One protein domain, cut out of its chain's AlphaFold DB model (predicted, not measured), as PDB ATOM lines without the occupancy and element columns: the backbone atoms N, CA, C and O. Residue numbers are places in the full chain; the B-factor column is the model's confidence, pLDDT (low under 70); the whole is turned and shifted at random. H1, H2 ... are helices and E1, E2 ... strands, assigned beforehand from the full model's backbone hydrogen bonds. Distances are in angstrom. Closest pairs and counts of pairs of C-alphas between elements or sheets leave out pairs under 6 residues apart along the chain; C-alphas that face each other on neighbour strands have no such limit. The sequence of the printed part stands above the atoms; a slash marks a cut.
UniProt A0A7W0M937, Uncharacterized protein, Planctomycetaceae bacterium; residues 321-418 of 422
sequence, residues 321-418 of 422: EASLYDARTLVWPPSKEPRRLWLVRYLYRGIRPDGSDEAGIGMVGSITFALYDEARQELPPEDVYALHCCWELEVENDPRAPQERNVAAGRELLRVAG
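What this domain is: This is residues 321 to 418 of the 422 residues of an uncharacterized protein of Planctomycetaceae bacterium (UniProt A0A7W0M937). A long, twisted sheet of three strands has H1 packed across one face, and H2 packs crosswise on H1. The link between E2 and E3 lies at one end of the longest axis and H2 lies towards the other. The printed part has 98 residues, with E1, E2, E3, H1 and H2 in that order; the sheet E1 - E2 - E3 is antiparallel, a meander, each strand the antiparallel neighbour of the one before. The class is mixed, helices and strands; the whole is compact, with a radius of gyration of the C-alphas of 13.8 A, yet elongated, spanning 42 by 26 by 20 A.

Where its parts are: Find C-alpha 321 at (41.461, -65.780, -0.155); from there E1 runs 27.8 A to residue 332 and bends by 70 degrees at residue 329. E2, residues 337 to 348, spans 33.8 A, and E3, residues 358 to 364, 19.1 A. H1, residues 381 to 395, spans 21.2 A. H2, residues 407 to 416, spans 14.2 A and ends at C-alpha 416, (51.529, -33.017, -6.047).

How they stand to each other: In the hairpin E1 and E2, look for N 325 and O 343, 2.8 A apart; in the hairpin E2 and E3, for N 344 and O 362, 2.8 A. H1 is on the sheet at a height of 5.8 A, only just over E2 with 3 of its C-alphas, and runs across the strands, at 74 degrees to E2 on the local plane. The closest C-alphas of E1 and H1 are those of Asp 326 and Pro 381, 6.4 A. H2 touches H1, about perpendicular at 87 degrees; their closest C-alphas, Ala 386 and Gly 410, are 3.9 A apart. H2 only grazes the sheet, with residues 413 to 416. In H1 and H2 every O i to N i+4 pair is within hydrogen-bond range.

The domain as a whole: The C-alphas farthest apart, those of Asp 354 and Gly 418, are 44.1 A apart. The printed part has no cut; the links E3 to H1 and H1 to H2 are long. Mean pLDDT of the printed part is 96.7, and no printed residue is under 70.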
ATOM      1  N   GLU A 321      40.189 -66.036   0.519       97.56
ATOM      2  CA  GLU A 321      41.461 -65.780  -0.155       97.56
ATOM      3  C   GLU A 321      41.968 -64.374   0.170       97.56
ATOM      4  O   GLU A 321      41.196 -63.419   0.202       97.56
ATOM      5  N   ALA A 322      43.279 -64.249   0.381       98.00
ATOM      6  CA  ALA A 322      43.960 -62.968   0.506       98.00
ATOM      7  C   ALA A 322      45.316 -63.028  -0.198       98.00
ATOM      8  O   ALA A 322      46.059 -64.003  -0.054       98.00
ATOM      9  N   SER A 323      45.647 -61.998  -0.972       97.88
ATOM     10  CA  SER A 323      46.913 -61.937  -1.707       97.88
ATOM     11  C   SER A 323      47.412 -60.508  -1.865       97.88
ATOM     12  O   SER A 323      46.627 -59.564  -1.953       97.88
ATOM     13  N   LEU A 324      48.736 -60.352  -1.910       98.38
ATOM     14  CA  LEU A 324      49.349 -59.066  -2.203       98.38
ATOM     15  C   LEU A 324      49.008 -58.654  -3.638       98.38
ATOM     16  O   LEU A 324      49.280 -59.400  -4.579       98.38
ATOM     17  N   TYR A 325      48.443 -57.460  -3.791       98.44
ATOM     18  CA  TYR A 325      48.129 -56.878  -5.088       98.44
ATOM     19  C   TYR A 325      49.236 -55.948  -5.585       98.44
ATOM     20  O   TYR A 325      49.702 -56.099  -6.710       98.44
ATOM     21  N   ASP A 326      49.676 -55.015  -4.741       98.56
ATOM     22  CA  ASP A 326      50.739 -54.056  -5.046       98.56
ATOM     23  C   ASP A 326      51.417 -53.601  -3.741       98.56
ATOM     24  O   ASP A 326      50.823 -53.681  -2.662       98.56
ATOM     25  N   ALA A 327      52.676 -53.167  -3.818       98.38
ATOM     26  CA  ALA A 327      53.404 -52.634  -2.672       98.38
ATOM     27  C   ALA A 327      54.408 -51.562  -3.102       98.38
ATOM     28  O   ALA A 327      55.363 -51.840  -3.840       98.38
ATOM     29  N   ARG A 328      54.247 -50.339  -2.592       97.81
ATOM     30  CA  ARG A 328      55.058 -49.174  -2.979       97.81
ATOM     31  C   ARG A 328      55.421 -48.321  -1.782       97.81
ATOM     32  O   ARG A 328      54.755 -48.336  -0.753       97.81
ATOM     33  N   THR A 329      56.505 -47.572  -1.929       98.06
ATOM     34  CA  THR A 329      56.830 -46.483  -1.011       98.06
ATOM     35  C   THR A 329      56.398 -45.183  -1.666       98.06
ATOM     36  O   THR A 329      56.919 -44.852  -2.731       98.06
ATOM     37  N   LEU A 330      55.454 -44.478  -1.049       98.06
ATOM     38  CA  LEU A 330      54.900 -43.220  -1.546       98.06
ATOM     39  C   LEU A 330      55.156 -42.109  -0.527       98.06
ATOM     40  O   LEU A 330      55.075 -42.353   0.673       98.06
ATOM     41  N   VAL A 331      55.433 -40.885  -0.979       98.12
ATOM     42  CA  VAL A 331      55.304 -39.685  -0.141       98.12
ATOM     43  C   VAL A 331      53.815 -39.514   0.143       98.12
ATOM     44  O   VAL A 331      53.064 -39.080  -0.732       98.12
ATOM     45  N   TRP A 332      53.379 -39.950   1.323       97.94
ATOM     46  CA  TRP A 332      51.966 -40.152   1.624       97.94
ATOM     47  C   TRP A 332      51.329 -38.847   2.117       97.94
ATOM     48  O   TRP A 332      51.715 -38.381   3.192       97.94
ATOM     49  N   PRO A 333      50.385 -38.228   1.379       97.06
ATOM     50  CA  PRO A 333      49.904 -36.877   1.674       97.06
ATOM     51  C   PRO A 333      49.364 -36.642   3.096       97.06
ATOM     52  O   PRO A 333      49.669 -35.561   3.616       97.06
ATOM     53  N   PRO A 334      48.639 -37.581   3.744       95.94
ATOM     54  CA  PRO A 334      48.246 -37.460   5.153       95.94
ATOM     55  C   PRO A 334      49.447 -37.189   6.067       95.94
ATOM     56  O   PRO A 334      49.573 -36.110   6.645       95.94
ATOM     57  N   SER A 335      50.435 -38.091   6.056       95.00
ATOM     58  CA  SER A 335      51.632 -37.985   6.904       95.00
ATOM     59  C   SER A 335      52.724 -37.028   6.396       95.00
ATOM     60  O   SER A 335      53.583 -36.620   7.166       95.00
ATOM     61  N   LYS A 336      52.708 -36.664   5.105       93.81
ATOM     62  CA  LYS A 336      53.736 -35.868   4.396       93.81
ATOM     63  C   LYS A 336      55.136 -36.502   4.360       93.81
ATOM     64  O   LYS A 336      56.096 -35.835   3.978       93.81
ATOM     65  N   GLU A 337      55.251 -37.782   4.696       96.44
ATOM     66  CA  GLU A 337      56.510 -38.528   4.724       96.44
ATOM     67  C   GLU A 337      56.459 -39.753   3.794       96.44
ATOM     68  O   GLU A 337      55.373 -40.261   3.490       96.44
ATOM     69  N   PRO A 338      57.617 -40.248   3.312       97.69
ATOM     70  CA  PRO A 338      57.682 -41.521   2.606       97.69
ATOM     71  C   PRO A 338      57.194 -42.669   3.494       97.69
ATOM     72  O   PRO A 338      57.769 -42.942   4.546       97.69
ATOM     73  N   ARG A 339      56.174 -43.390   3.035       97.44
ATOM     74  CA  ARG A 339      55.572 -44.521   3.739       97.44
ATOM     75  C   ARG A 339      55.476 -45.721   2.812       97.44
ATOM     76  O   ARG A 339      55.125 -45.585   1.642       97.44
ATOM     77  N   ARG A 340      55.810 -46.902   3.333       98.12
ATOM     78  CA  ARG A 340      55.577 -48.171   2.638       98.12
ATOM     79  C   ARG A 340      54.109 -48.555   2.814       98.12
ATOM     80  O   ARG A 340      53.620 -48.576   3.939       98.12
ATOM     81  N   LEU A 341      53.434 -48.826   1.707       98.56
ATOM     82  CA  LEU A 341      52.015 -49.149   1.652       98.56
ATOM     83  C   LEU A 341      51.820 -50.424   0.842       98.56
ATOM     84  O   LEU A 341      52.501 -50.640  -0.165       98.56
ATOM     85  N   TRP A 342      50.856 -51.233   1.255       98.75
ATOM     86  CA  TRP A 342      50.511 -52.496   0.617       98.75
ATOM     87  C   TRP A 342      49.034 -52.498   0.267       98.75
ATOM     88  O   TRP A 342      48.206 -52.127   1.094       98.75
ATOM     89  N   LEU A 343      48.711 -52.939  -0.942       98.69
ATOM     90  CA  LEU A 343      47.351 -53.254  -1.349       98.69
ATOM     91  C   LEU A 343      47.161 -54.762  -1.287       98.69
ATOM     92  O   LEU A 343      47.975 -55.520  -1.821       98.69
ATOM     93  N   VAL A 344      46.081 -55.202  -0.656       98.75
ATOM     94  CA  VAL A 344      45.769 -56.614  -0.443       98.75
ATOM     95  C   VAL A 344      44.399 -56.900  -1.035       98.75
ATOM     96  O   VAL A 344      43.398 -56.324  -0.614       98.75
ATOM     97  N   ARG A 345      44.351 -57.804  -2.014       98.38
ATOM     98  CA  ARG A 345      43.096 -58.346  -2.540       98.38
ATOM     99  C   ARG A 345      42.535 -59.352  -1.555       98.38
ATOM    100  O   ARG A 345      43.287 -60.208  -1.088       98.38
ATOM    101  N   TYR A 346      41.231 -59.292  -1.320       98.19
ATOM    102  CA  TYR A 346      40.506 -60.278  -0.528       98.19
ATOM    103  C   TYR A 346      39.263 -60.787  -1.269       98.19
ATOM    104  O   TYR A 346      38.721 -60.102  -2.141       98.19
ATOM    105  N   LEU A 347      38.837 -62.000  -0.914       97.31
ATOM    106  CA  LEU A 347      37.623 -62.652  -1.405       97.31
ATOM    107  C   LEU A 347      36.940 -63.404  -0.261       97.31
ATOM    108  O   LEU A 347      37.579 -64.197   0.435       97.31
ATOM    109  N   TYR A 348      35.638 -63.206  -0.138       96.88
ATOM    110  CA  TYR A 348      34.717 -63.987   0.670       96.88
ATOM    111  C   TYR A 348      33.717 -64.673  -0.252       96.88
ATOM    112  O   TYR A 348      33.014 -64.018  -1.018       96.88
ATOM    113  N   ARG A 349      33.634 -65.996  -0.180       97.06
ATOM    114  CA  ARG A 349      32.747 -66.797  -1.018       97.06
ATOM    115  C   ARG A 349      31.360 -66.873  -0.403       97.06
ATOM    116  O   ARG A 349      31.233 -67.229   0.768       97.06
ATOM    117  N   GLY A 350      30.341 -66.550  -1.194       95.12
ATOM    118  CA  GLY A 350      28.931 -66.683  -0.821       95.12
ATOM    119  C   GLY A 350      28.514 -66.019   0.495       95.12
ATOM    120  O   GLY A 350      27.578 -66.491   1.134       95.12
ATOM    121  N   ILE A 351      29.218 -64.970   0.934       92.19
ATOM    122  CA  ILE A 351      28.964 -64.322   2.232       92.19
ATOM    123  C   ILE A 351      27.750 -63.387   2.194       92.19
ATOM    124  O   ILE A 351      27.189 -63.050   3.236       92.19
ATOM    125  N   ARG A 352      27.340 -62.950   0.999       90.56
ATOM    126  CA  ARG A 352      26.188 -62.067   0.829       90.56
ATOM    127  C   ARG A 352      24.876 -62.849   0.986       90.56
ATOM    128  O   ARG A 352      24.840 -64.044   0.697       90.56
ATOM    129  N   PRO A 353      23.764 -62.192   1.374       91.25
ATOM    130  CA  PRO A 353      22.470 -62.863   1.554       91.25
ATOM    131  C   PRO A 353      21.934 -63.583   0.308       91.25
ATOM    132  O   PRO A 353      21.140 -64.512   0.426       91.25
ATOM    133  N   ASP A 354      22.349 -63.157  -0.887       93.75
ATOM    134  CA  ASP A 354      21.997 -63.779  -2.167       93.75
ATOM    135  C   ASP A 354      22.948 -64.923  -2.576       93.75
ATOM    136  O   ASP A 354      22.792 -65.502  -3.652       93.75
ATOM    137  N   GLY A 355      23.923 -65.259  -1.726       93.44
ATOM    138  CA  GLY A 355      24.941 -66.274  -1.976       93.44
ATOM    139  C   GLY A 355      26.041 -65.833  -2.941       93.44
ATOM    140  O   GLY A 355      26.812 -66.681  -3.391       93.44
ATOM    141  N   SER A 356      26.125 -64.542  -3.283       94.50
ATOM    142  CA  SER A 356      27.216 -64.013  -4.101       94.50
ATOM    143  C   SER A 356      28.491 -63.756  -3.290       94.50
ATOM    144  O   SER A 356      28.477 -63.607  -2.063       94.50
ATOM    145  N   ASP A 357      29.616 -63.741  -4.003       95.62
ATOM    146  CA  ASP A 357      30.931 -63.460  -3.436       95.62
ATOM    147  C   ASP A 357      31.079 -61.961  -3.112       95.62
ATOM    148  O   ASP A 357      30.554 -61.097  -3.817       95.62
ATOM    149  N   GLU A 358      31.837 -61.654  -2.062       95.31
ATOM    150  CA  GLU A 358      32.267 -60.301  -1.700       95.31
ATOM    151  C   GLU A 358      33.776 -60.194  -1.908       95.31
ATOM    152  O   GLU A 358      34.541 -61.038  -1.439       95.31
ATOM    153  N   ALA A 359      34.223 -59.171  -2.629       96.44
ATOM    154  CA  ALA A 359      35.604 -59.085  -3.069       96.44
ATOM    155  C   ALA A 359      36.044 -57.630  -3.210       96.44
ATOM    156  O   ALA A 359      35.332 -56.807  -3.783       96.44
ATOM    157  N   GLY A 360      37.254 -57.321  -2.752       97.12
ATOM    158  CA  GLY A 360      37.766 -55.955  -2.791       97.12
ATOM    159  C   GLY A 360      39.272 -55.875  -2.611       97.12
ATOM    160  O   GLY A 360      39.986 -56.886  -2.657       97.12
ATOM    161  N   ILE A 361      39.749 -54.645  -2.449       98.44
ATOM    162  CA  ILE A 361      41.142 -54.328  -2.160       98.44
ATOM    163  C   ILE A 361      41.177 -53.460  -0.905       98.44
ATOM    164  O   ILE A 361      40.564 -52.398  -0.862       98.44
ATOM    165  N   GLY A 362      41.904 -53.918   0.109       98.31
ATOM    166  CA  GLY A 362      42.236 -53.113   1.279       98.31
ATOM    167  C   GLY A 362      43.666 -52.587   1.210       98.31
ATOM    168  O   GLY A 362      44.502 -53.123   0.477       98.31
ATOM    169  N   MET A 363      43.962 -51.567   2.008       98.62
ATOM    170  CA  MET A 363      45.298 -51.000   2.162       98.62
ATOM    171  C   MET A 363      45.840 -51.259   3.570       98.62
ATOM    172  O   MET A 363      45.094 -51.202   4.541       98.62
ATOM    173  N   VAL A 364      47.145 -51.513   3.672       98.62
ATOM    174  CA  VAL A 364      47.914 -51.628   4.921       98.62
ATOM    175  C   VAL A 364      49.102 -50.662   4.879       98.62
ATOM    176  O   VAL A 364      49.666 -50.415   3.809       98.62
ATOM    177  N   GLY A 365      49.509 -50.139   6.040       97.25
ATOM    178  CA  GLY A 365      50.766 -49.401   6.237       97.25
ATOM    179  C   GLY A 365      50.613 -47.966   6.758       97.25
ATOM    180  O   GLY A 365      51.487 -47.498   7.491       97.25
ATOM    181  N   SER A 366      49.522 -47.266   6.418       96.25
ATOM    182  CA  SER A 366      49.138 -46.008   7.092       96.25
ATOM    183  C   SER A 366      48.070 -46.292   8.138       96.25
ATOM    184  O   SER A 366      48.393 -46.506   9.304       96.25
ATOM    185  N   ILE A 367      46.829 -46.427   7.681       96.94
ATOM    186  CA  ILE A 367      45.712 -46.989   8.428       96.94
ATOM    187  C   ILE A 367      45.257 -48.228   7.659       96.94
ATOM    188  O   ILE A 367      45.056 -48.163   6.445       96.94
ATOM    189  N   THR A 368      45.141 -49.360   8.351       98.25
ATOM    190  CA  THR A 368      44.625 -50.587   7.740       98.25
ATOM    191  C   THR A 368      43.119 -50.469   7.567       98.25
ATOM    192  O   THR A 368      42.403 -50.295   8.551       98.25
ATOM    193  N   PHE A 369      42.652 -50.510   6.318       98.06
ATOM    194  CA  PHE A 369      41.245 -50.297   5.984       98.06
ATOM    195  C   PHE A 369      40.897 -50.850   4.595       98.06
ATOM    196  O   PHE A 369      41.765 -50.922   3.721       98.06
ATOM    197  N   ALA A 370      39.623 -51.171   4.358       97.50
ATOM    198  CA  ALA A 370      39.083 -51.511   3.041       97.50
ATOM    199  C   ALA A 370      37.919 -50.578   2.672       97.50
ATOM    200  O   ALA A 370      36.985 -50.399   3.447       97.50
ATOM    201  N   LEU A 371      37.969 -49.977   1.478       95.12
ATOM    202  CA  LEU A 371      36.888 -49.132   0.965       95.12
ATOM    203  C   LEU A 371      35.881 -49.995   0.198       95.12
ATOM    204  O   LEU A 371      36.013 -50.184  -1.016       95.12
ATOM    205  N   TYR A 372      34.909 -50.544   0.926       92.06
ATOM    206  CA  TYR A 372      33.850 -51.390   0.371       92.06
ATOM    207  C   TYR A 372      33.136 -50.700  -0.800       92.06
ATOM    208  O   TYR A 372      32.917 -49.493  -0.780       92.06
ATOM    209  N   ASP A 373      32.827 -51.461  -1.852       89.06
ATOM    210  CA  ASP A 373      32.196 -51.012  -3.107       89.06
ATOM    211  C   ASP A 373      32.955 -49.970  -3.963       89.06
ATOM    212  O   ASP A 373      32.616 -49.797  -5.143       89.06
ATOM    213  N   GLU A 374      34.001 -49.332  -3.434       92.69
ATOM    214  CA  GLU A 374      34.819 -48.323  -4.118       92.69
ATOM    215  C   GLU A 374      36.147 -48.893  -4.625       92.69
ATOM    216  O   GLU A 374      36.455 -48.779  -5.814       92.69
ATOM    217  N   ALA A 375      36.924 -49.550  -3.759       92.81
ATOM    218  CA  ALA A 375      38.222 -50.139  -4.094       92.81
ATOM    219  C   ALA A 375      38.063 -51.539  -4.722       92.81
ATOM    220  O   ALA A 375      38.459 -52.562  -4.157       92.81
ATOM    221  N   ARG A 376      37.444 -51.586  -5.908       92.31
ATOM    222  CA  ARG A 376      37.120 -52.837  -6.616       92.31
ATOM    223  C   ARG A 376      38.345 -53.498  -7.242       92.31
ATOM    224  O   ARG A 376      39.322 -52.835  -7.586       92.31
ATOM    225  N   GLN A 377      38.273 -54.814  -7.442       91.56
ATOM    226  CA  GLN A 377      39.408 -55.627  -7.893       91.56
ATOM    227  C   GLN A 377      39.936 -55.266  -9.293       91.56
ATOM    228  O   GLN A 377      41.095 -55.569  -9.603       91.56
ATOM    229  N   GLU A 378      39.109 -54.633 -10.126       93.62
ATOM    230  CA  GLU A 378      39.449 -54.200 -11.483       93.62
ATOM    231  C   GLU A 378      40.232 -52.883 -11.518       93.62
ATOM    232  O   GLU A 378      40.824 -52.561 -12.551       93.62
ATOM    233  N   LEU A 379      40.238 -52.116 -10.421       96.38
ATOM    234  CA  LEU A 379      40.946 -50.844 -10.377       96.38
ATOM    235  C   LEU A 379      42.466 -51.063 -10.400       96.38
ATOM    236  O   LEU A 379      42.988 -51.948  -9.706       96.38
ATOM    237  N   PRO A 380      43.214 -50.254 -11.171       97.50
ATOM    238  CA  PRO A 380      44.667 -50.286 -11.124       97.50
ATOM    239  C   PRO A 380      45.165 -49.822  -9.739       97.50
ATOM    240  O   PRO A 380      44.482 -49.034  -9.077       97.50
ATOM    241  N   PRO A 381      46.349 -50.275  -9.281       98.06
ATOM    242  CA  PRO A 381      46.874 -49.933  -7.957       98.06
ATOM    243  C   PRO A 381      46.887 -48.431  -7.660       98.06
ATOM    244  O   PRO A 381      46.577 -48.010  -6.548       98.06
ATOM    245  N   GLU A 382      47.206 -47.613  -8.664       98.31
ATOM    246  CA  GLU A 382      47.279 -46.159  -8.541       98.31
ATOM    247  C   GLU A 382      45.928 -45.541  -8.144       98.31
ATOM    248  O   GLU A 382      45.889 -44.590  -7.363       98.31
ATOM    249  N   ASP A 383      44.822 -46.107  -8.632       98.25
ATOM    250  CA  ASP A 383      43.465 -45.629  -8.331       98.25
ATOM    251  C   ASP A 383      43.044 -46.003  -6.920       98.25
ATOM    252  O   ASP A 383      42.416 -45.209  -6.223       98.25
ATOM    253  N   VAL A 384      43.439 -47.191  -6.476       98.25
ATOM    254  CA  VAL A 384      43.163 -47.646  -5.116       98.25
ATOM    255  C   VAL A 384      43.935 -46.795  -4.105       98.25
ATOM    256  O   VAL A 384      43.337 -46.287  -3.157       98.25
ATOM    257  N   TYR A 385      45.231 -46.544  -4.333       98.50
ATOM    258  CA  TYR A 385      46.006 -45.625  -3.490       98.50
ATOM    259  C   TYR A 385      45.405 -44.214  -3.470       98.50
ATOM    260  O   TYR A 385      45.345 -43.591  -2.410       98.50
ATOM    261  N   ALA A 386      44.936 -43.713  -4.617       98.25
ATOM    262  CA  ALA A 386      44.274 -42.417  -4.714       98.25
ATOM    263  C   ALA A 386      43.014 -42.345  -3.833       98.25
ATOM    264  O   ALA A 386      42.863 -41.393  -3.065       98.25
ATOM    265  N   LEU A 387      42.145 -43.360  -3.890       98.44
ATOM    266  CA  LEU A 387      40.929 -43.419  -3.074       98.44
ATOM    267  C   LEU A 387      41.240 -43.471  -1.572       98.44
ATOM    268  O   LEU A 387      40.669 -42.692  -0.808       98.44
ATOM    269  N   HIS A 388      42.186 -44.319  -1.156       98.31
ATOM    270  CA  HIS A 388      42.606 -44.400   0.246       98.31
ATOM    271  C   HIS A 388      43.239 -43.098   0.750       98.31
ATOM    272  O   HIS A 388      42.973 -42.693   1.878       98.31
ATOM    273  N   CYS A 389      44.017 -42.405  -0.086       98.25
ATOM    274  CA  CYS A 389      44.577 -41.101   0.266       98.25
ATOM    275  C   CYS A 389      43.476 -40.063   0.525       98.25
ATOM    276  O   CYS A 389      43.582 -39.284   1.471       98.25
ATOM    277  N   CYS A 390      42.434 -40.026  -0.310       98.31
ATOM    278  CA  CYS A 390      41.302 -39.124  -0.101       98.31
ATOM    279  C   CYS A 390      40.549 -39.452   1.189       98.31
ATOM    280  O   CYS A 390      40.261 -38.542   1.959       98.31
ATOM    281  N   TRP A 391      40.258 -40.735   1.418       98.00
ATOM    282  CA  TRP A 391      39.555 -41.199   2.613       98.00
ATOM    283  C   TRP A 391      40.319 -40.881   3.904       98.00
ATOM    284  O   TRP A 391      39.726 -40.389   4.856       98.00
ATOM    285  N   GLU A 392      41.633 -41.108   3.940       97.94
ATOM    286  CA  GLU A 392      42.430 -40.852   5.146       97.94
ATOM    287  C   GLU A 392      42.447 -39.355   5.495       97.94
ATOM    288  O   GLU A 392      42.228 -38.992   6.646       97.94
ATOM    289  N   LEU A 393      42.587 -38.473   4.494       98.00
ATOM    290  CA  LEU A 393      42.479 -37.022   4.703       98.00
ATOM    291  C   LEU A 393      41.086 -36.603   5.201       98.00
ATOM    292  O   LEU A 393      40.981 -35.693   6.020       98.00
ATOM    293  N   GLU A 394      40.024 -37.242   4.703       97.06
ATOM    294  CA  GLU A 394      38.642 -36.995   5.131       97.06
ATOM    295  C   GLU A 394      38.444 -37.371   6.608       97.06
ATOM    296  O   GLU A 394      37.968 -36.548   7.389       97.06
ATOM    297  N   VAL A 395      38.881 -38.569   7.012       95.88
ATOM    298  CA  VAL A 395      38.816 -39.047   8.407       95.88
ATOM    299  C   VAL A 395      39.634 -38.157   9.348       95.88
ATOM    300  O   VAL A 395      39.211 -37.882  10.473       95.88
ATOM    301  N   GLU A 396      40.778 -37.653   8.887       96.38
ATOM    302  CA  GLU A 396      41.625 -36.725   9.645       96.38
ATOM    303  C   GLU A 396      41.095 -35.278   9.671       96.38
ATOM    304  O   GLU A 396      41.671 -34.431  10.356       96.38
ATOM    305  N   ASN A 397      39.994 -34.973   8.970       95.81
ATOM    306  CA  ASN A 397      39.488 -33.610   8.763       95.81
ATOM    307  C   ASN A 397      40.557 -32.654   8.189       95.81
ATOM    308  O   ASN A 397      40.610 -31.467   8.534       95.81
ATOM    309  N   ASP A 398      41.434 -33.156   7.318       97.06
ATOM    310  CA  ASP A 398      42.484 -32.352   6.702       97.06
ATOM    311  C   ASP A 398      41.882 -31.407   5.639       97.06
ATOM    312  O   ASP A 398      41.111 -31.843   4.781       97.06
ATOM    313  N   PRO A 399      42.253 -30.111   5.613       96.69
ATOM    314  CA  PRO A 399      41.707 -29.140   4.658       96.69
ATOM    315  C   PRO A 399      42.026 -29.444   3.184       96.69
ATOM    316  O   PRO A 399      41.475 -28.795   2.294       96.69
ATOM    317  N   ARG A 400      42.940 -30.380   2.906       96.31
ATOM    318  CA  ARG A 400      43.267 -30.864   1.557       96.31
ATOM    319  C   ARG A 400      42.332 -31.979   1.086       96.31
ATOM    320  O   ARG A 400      42.403 -32.332  -0.091       96.31
ATOM    321  N   ALA A 401      41.509 -32.551   1.968       96.69
ATOM    322  CA  ALA A 401      40.531 -33.563   1.591       96.69
ATOM    323  C   ALA A 401      39.600 -33.008   0.495       96.69
ATOM    324  O   ALA A 401      39.126 -31.870   0.602       96.69
ATOM    325  N   PRO A 402      39.353 -33.758  -0.594       95.44
ATOM    326  CA  PRO A 402      38.433 -33.300  -1.623       95.44
ATOM    327  C   PRO A 402      36.999 -33.260  -1.082       95.44
ATOM    328  O   PRO A 402      36.630 -34.056  -0.228       95.44
ATOM    329  N   GLN A 403      36.169 -32.368  -1.632       93.94
ATOM    330  CA  GLN A 403      34.741 -32.305  -1.280       93.94
ATOM    331  C   GLN A 403      33.994 -33.605  -1.611       93.94
ATOM    332  O   GLN A 403      33.036 -33.952  -0.929       93.94
ATOM    333  N   GLU A 404      34.428 -34.303  -2.662       94.50
ATOM    334  CA  GLU A 404      33.926 -35.617  -3.051       94.50
ATOM    335  C   GLU A 404      35.114 -36.551  -3.285       94.50
ATOM    336  O   GLU A 404      35.997 -36.258  -4.101       94.50
ATOM    337  N   ARG A 405      35.136 -37.682  -2.575       95.62
ATOM    338  CA  ARG A 405      36.155 -38.718  -2.744       95.62
ATOM    339  C   ARG A 405      36.042 -39.341  -4.133       95.62
ATOM    340  O   ARG A 405      35.036 -39.948  -4.478       95.62
ATOM    341  N   ASN A 406      37.091 -39.197  -4.942       96.75
ATOM    342  CA  ASN A 406      37.186 -39.835  -6.251       96.75
ATOM    343  C   ASN A 406      38.647 -40.028  -6.686       96.75
ATOM    344  O   ASN A 406      39.561 -39.360  -6.200       96.75
ATOM    345  N   VAL A 407      38.847 -40.923  -7.655       97.56
ATOM    346  CA  VAL A 407      40.166 -41.307  -8.182       97.56
ATOM    347  C   VAL A 407      40.967 -40.111  -8.708       97.56
ATOM    348  O   VAL A 407      42.160 -40.005  -8.434       97.56
ATOM    349  N   ALA A 408      40.339 -39.202  -9.460       97.62
ATOM    350  CA  ALA A 408      41.050 -38.093 -10.093       97.62
ATOM    351  C   ALA A 408      41.626 -37.121  -9.052       97.62
ATOM    352  O   ALA A 408      42.780 -36.708  -9.168       97.62
ATOM    353  N   ALA A 409      40.849 -36.805  -8.012       97.56
ATOM    354  CA  ALA A 409      41.304 -35.973  -6.904       97.56
ATOM    355  C   ALA A 409      42.460 -36.631  -6.132       97.56
ATOM    356  O   ALA A 409      43.466 -35.980  -5.851       97.56
ATOM    357  N   GLY A 410      42.354 -37.930  -5.837       97.88
ATOM    358  CA  GLY A 410      43.399 -38.662  -5.120       97.88
ATOM    359  C   GLY A 410      44.703 -38.789  -5.907       97.88
ATOM    360  O   GLY A 410      45.783 -38.610  -5.344       97.88
ATOM    361  N   ARG A 411      44.622 -39.018  -7.225       98.19
ATOM    362  CA  ARG A 411      45.803 -39.026  -8.100       98.19
ATOM    363  C   ARG A 411      46.507 -37.676  -8.099       98.19
ATOM    364  O   ARG A 411      47.720 -37.629  -7.932       98.19
ATOM    365  N   GLU A 412      45.754 -36.580  -8.196       97.94
ATOM    366  CA  GLU A 412      46.330 -35.234  -8.137       97.94
ATOM    367  C   GLU A 412      47.041 -34.971  -6.801       97.94
ATOM    368  O   GLU A 412      48.156 -34.447  -6.794       97.94
ATOM    369  N   LEU A 413      46.458 -35.393  -5.674       97.81
ATOM    370  CA  LEU A 413      47.097 -35.290  -4.356       97.81
ATOM    371  C   LEU A 413      48.428 -36.057  -4.301       97.81
ATOM    372  O   LEU A 413      49.440 -35.516  -3.845       97.81
ATOM    373  N   LEU A 414      48.450 -37.294  -4.803       98.00
ATOM    374  CA  LEU A 414      49.654 -38.129  -4.835       98.00
ATOM    375  C   LEU A 414      50.717 -37.577  -5.791       98.00
ATOM    376  O   LEU A 414      51.906 -37.586  -5.453       98.00
ATOM    377  N   ARG A 415      50.303 -37.033  -6.938       97.75
ATOM    378  CA  ARG A 415      51.177 -36.375  -7.914       97.75
ATOM    379  C   ARG A 415      51.825 -35.122  -7.331       97.75
ATOM    380  O   ARG A 415      53.038 -34.949  -7.440       97.75
ATOM    381  N   VAL A 416      51.038 -34.252  -6.689       96.88
ATOM    382  CA  VAL A 416      51.529 -33.017  -6.047       96.88
ATOM    383  C   VAL A 416      52.485 -33.327  -4.894       96.88
ATOM    384  O   VAL A 416      53.447 -32.587  -4.691       96.88
ATOM    385  N   ALA A 417      52.290 -34.446  -4.193       96.19
ATOM    386  CA  ALA A 417      53.216 -34.923  -3.166       96.19
ATOM    387  C   ALA A 417      54.551 -35.465  -3.719       96.19
ATOM    388  O   ALA A 417      55.447 -35.789  -2.942       96.19
ATOM    389  N   GLY A 418      54.721 -35.526  -5.044       95.44
ATOM    390  CA  GLY A 418      55.983 -35.901  -5.685       95.44
ATOM    391  C   GLY A 418      56.125 -37.393  -5.982       95.44
ATOM    392  O   GLY A 418      57.247 -37.862  -6.166       95.44
TER     393      GLY A 418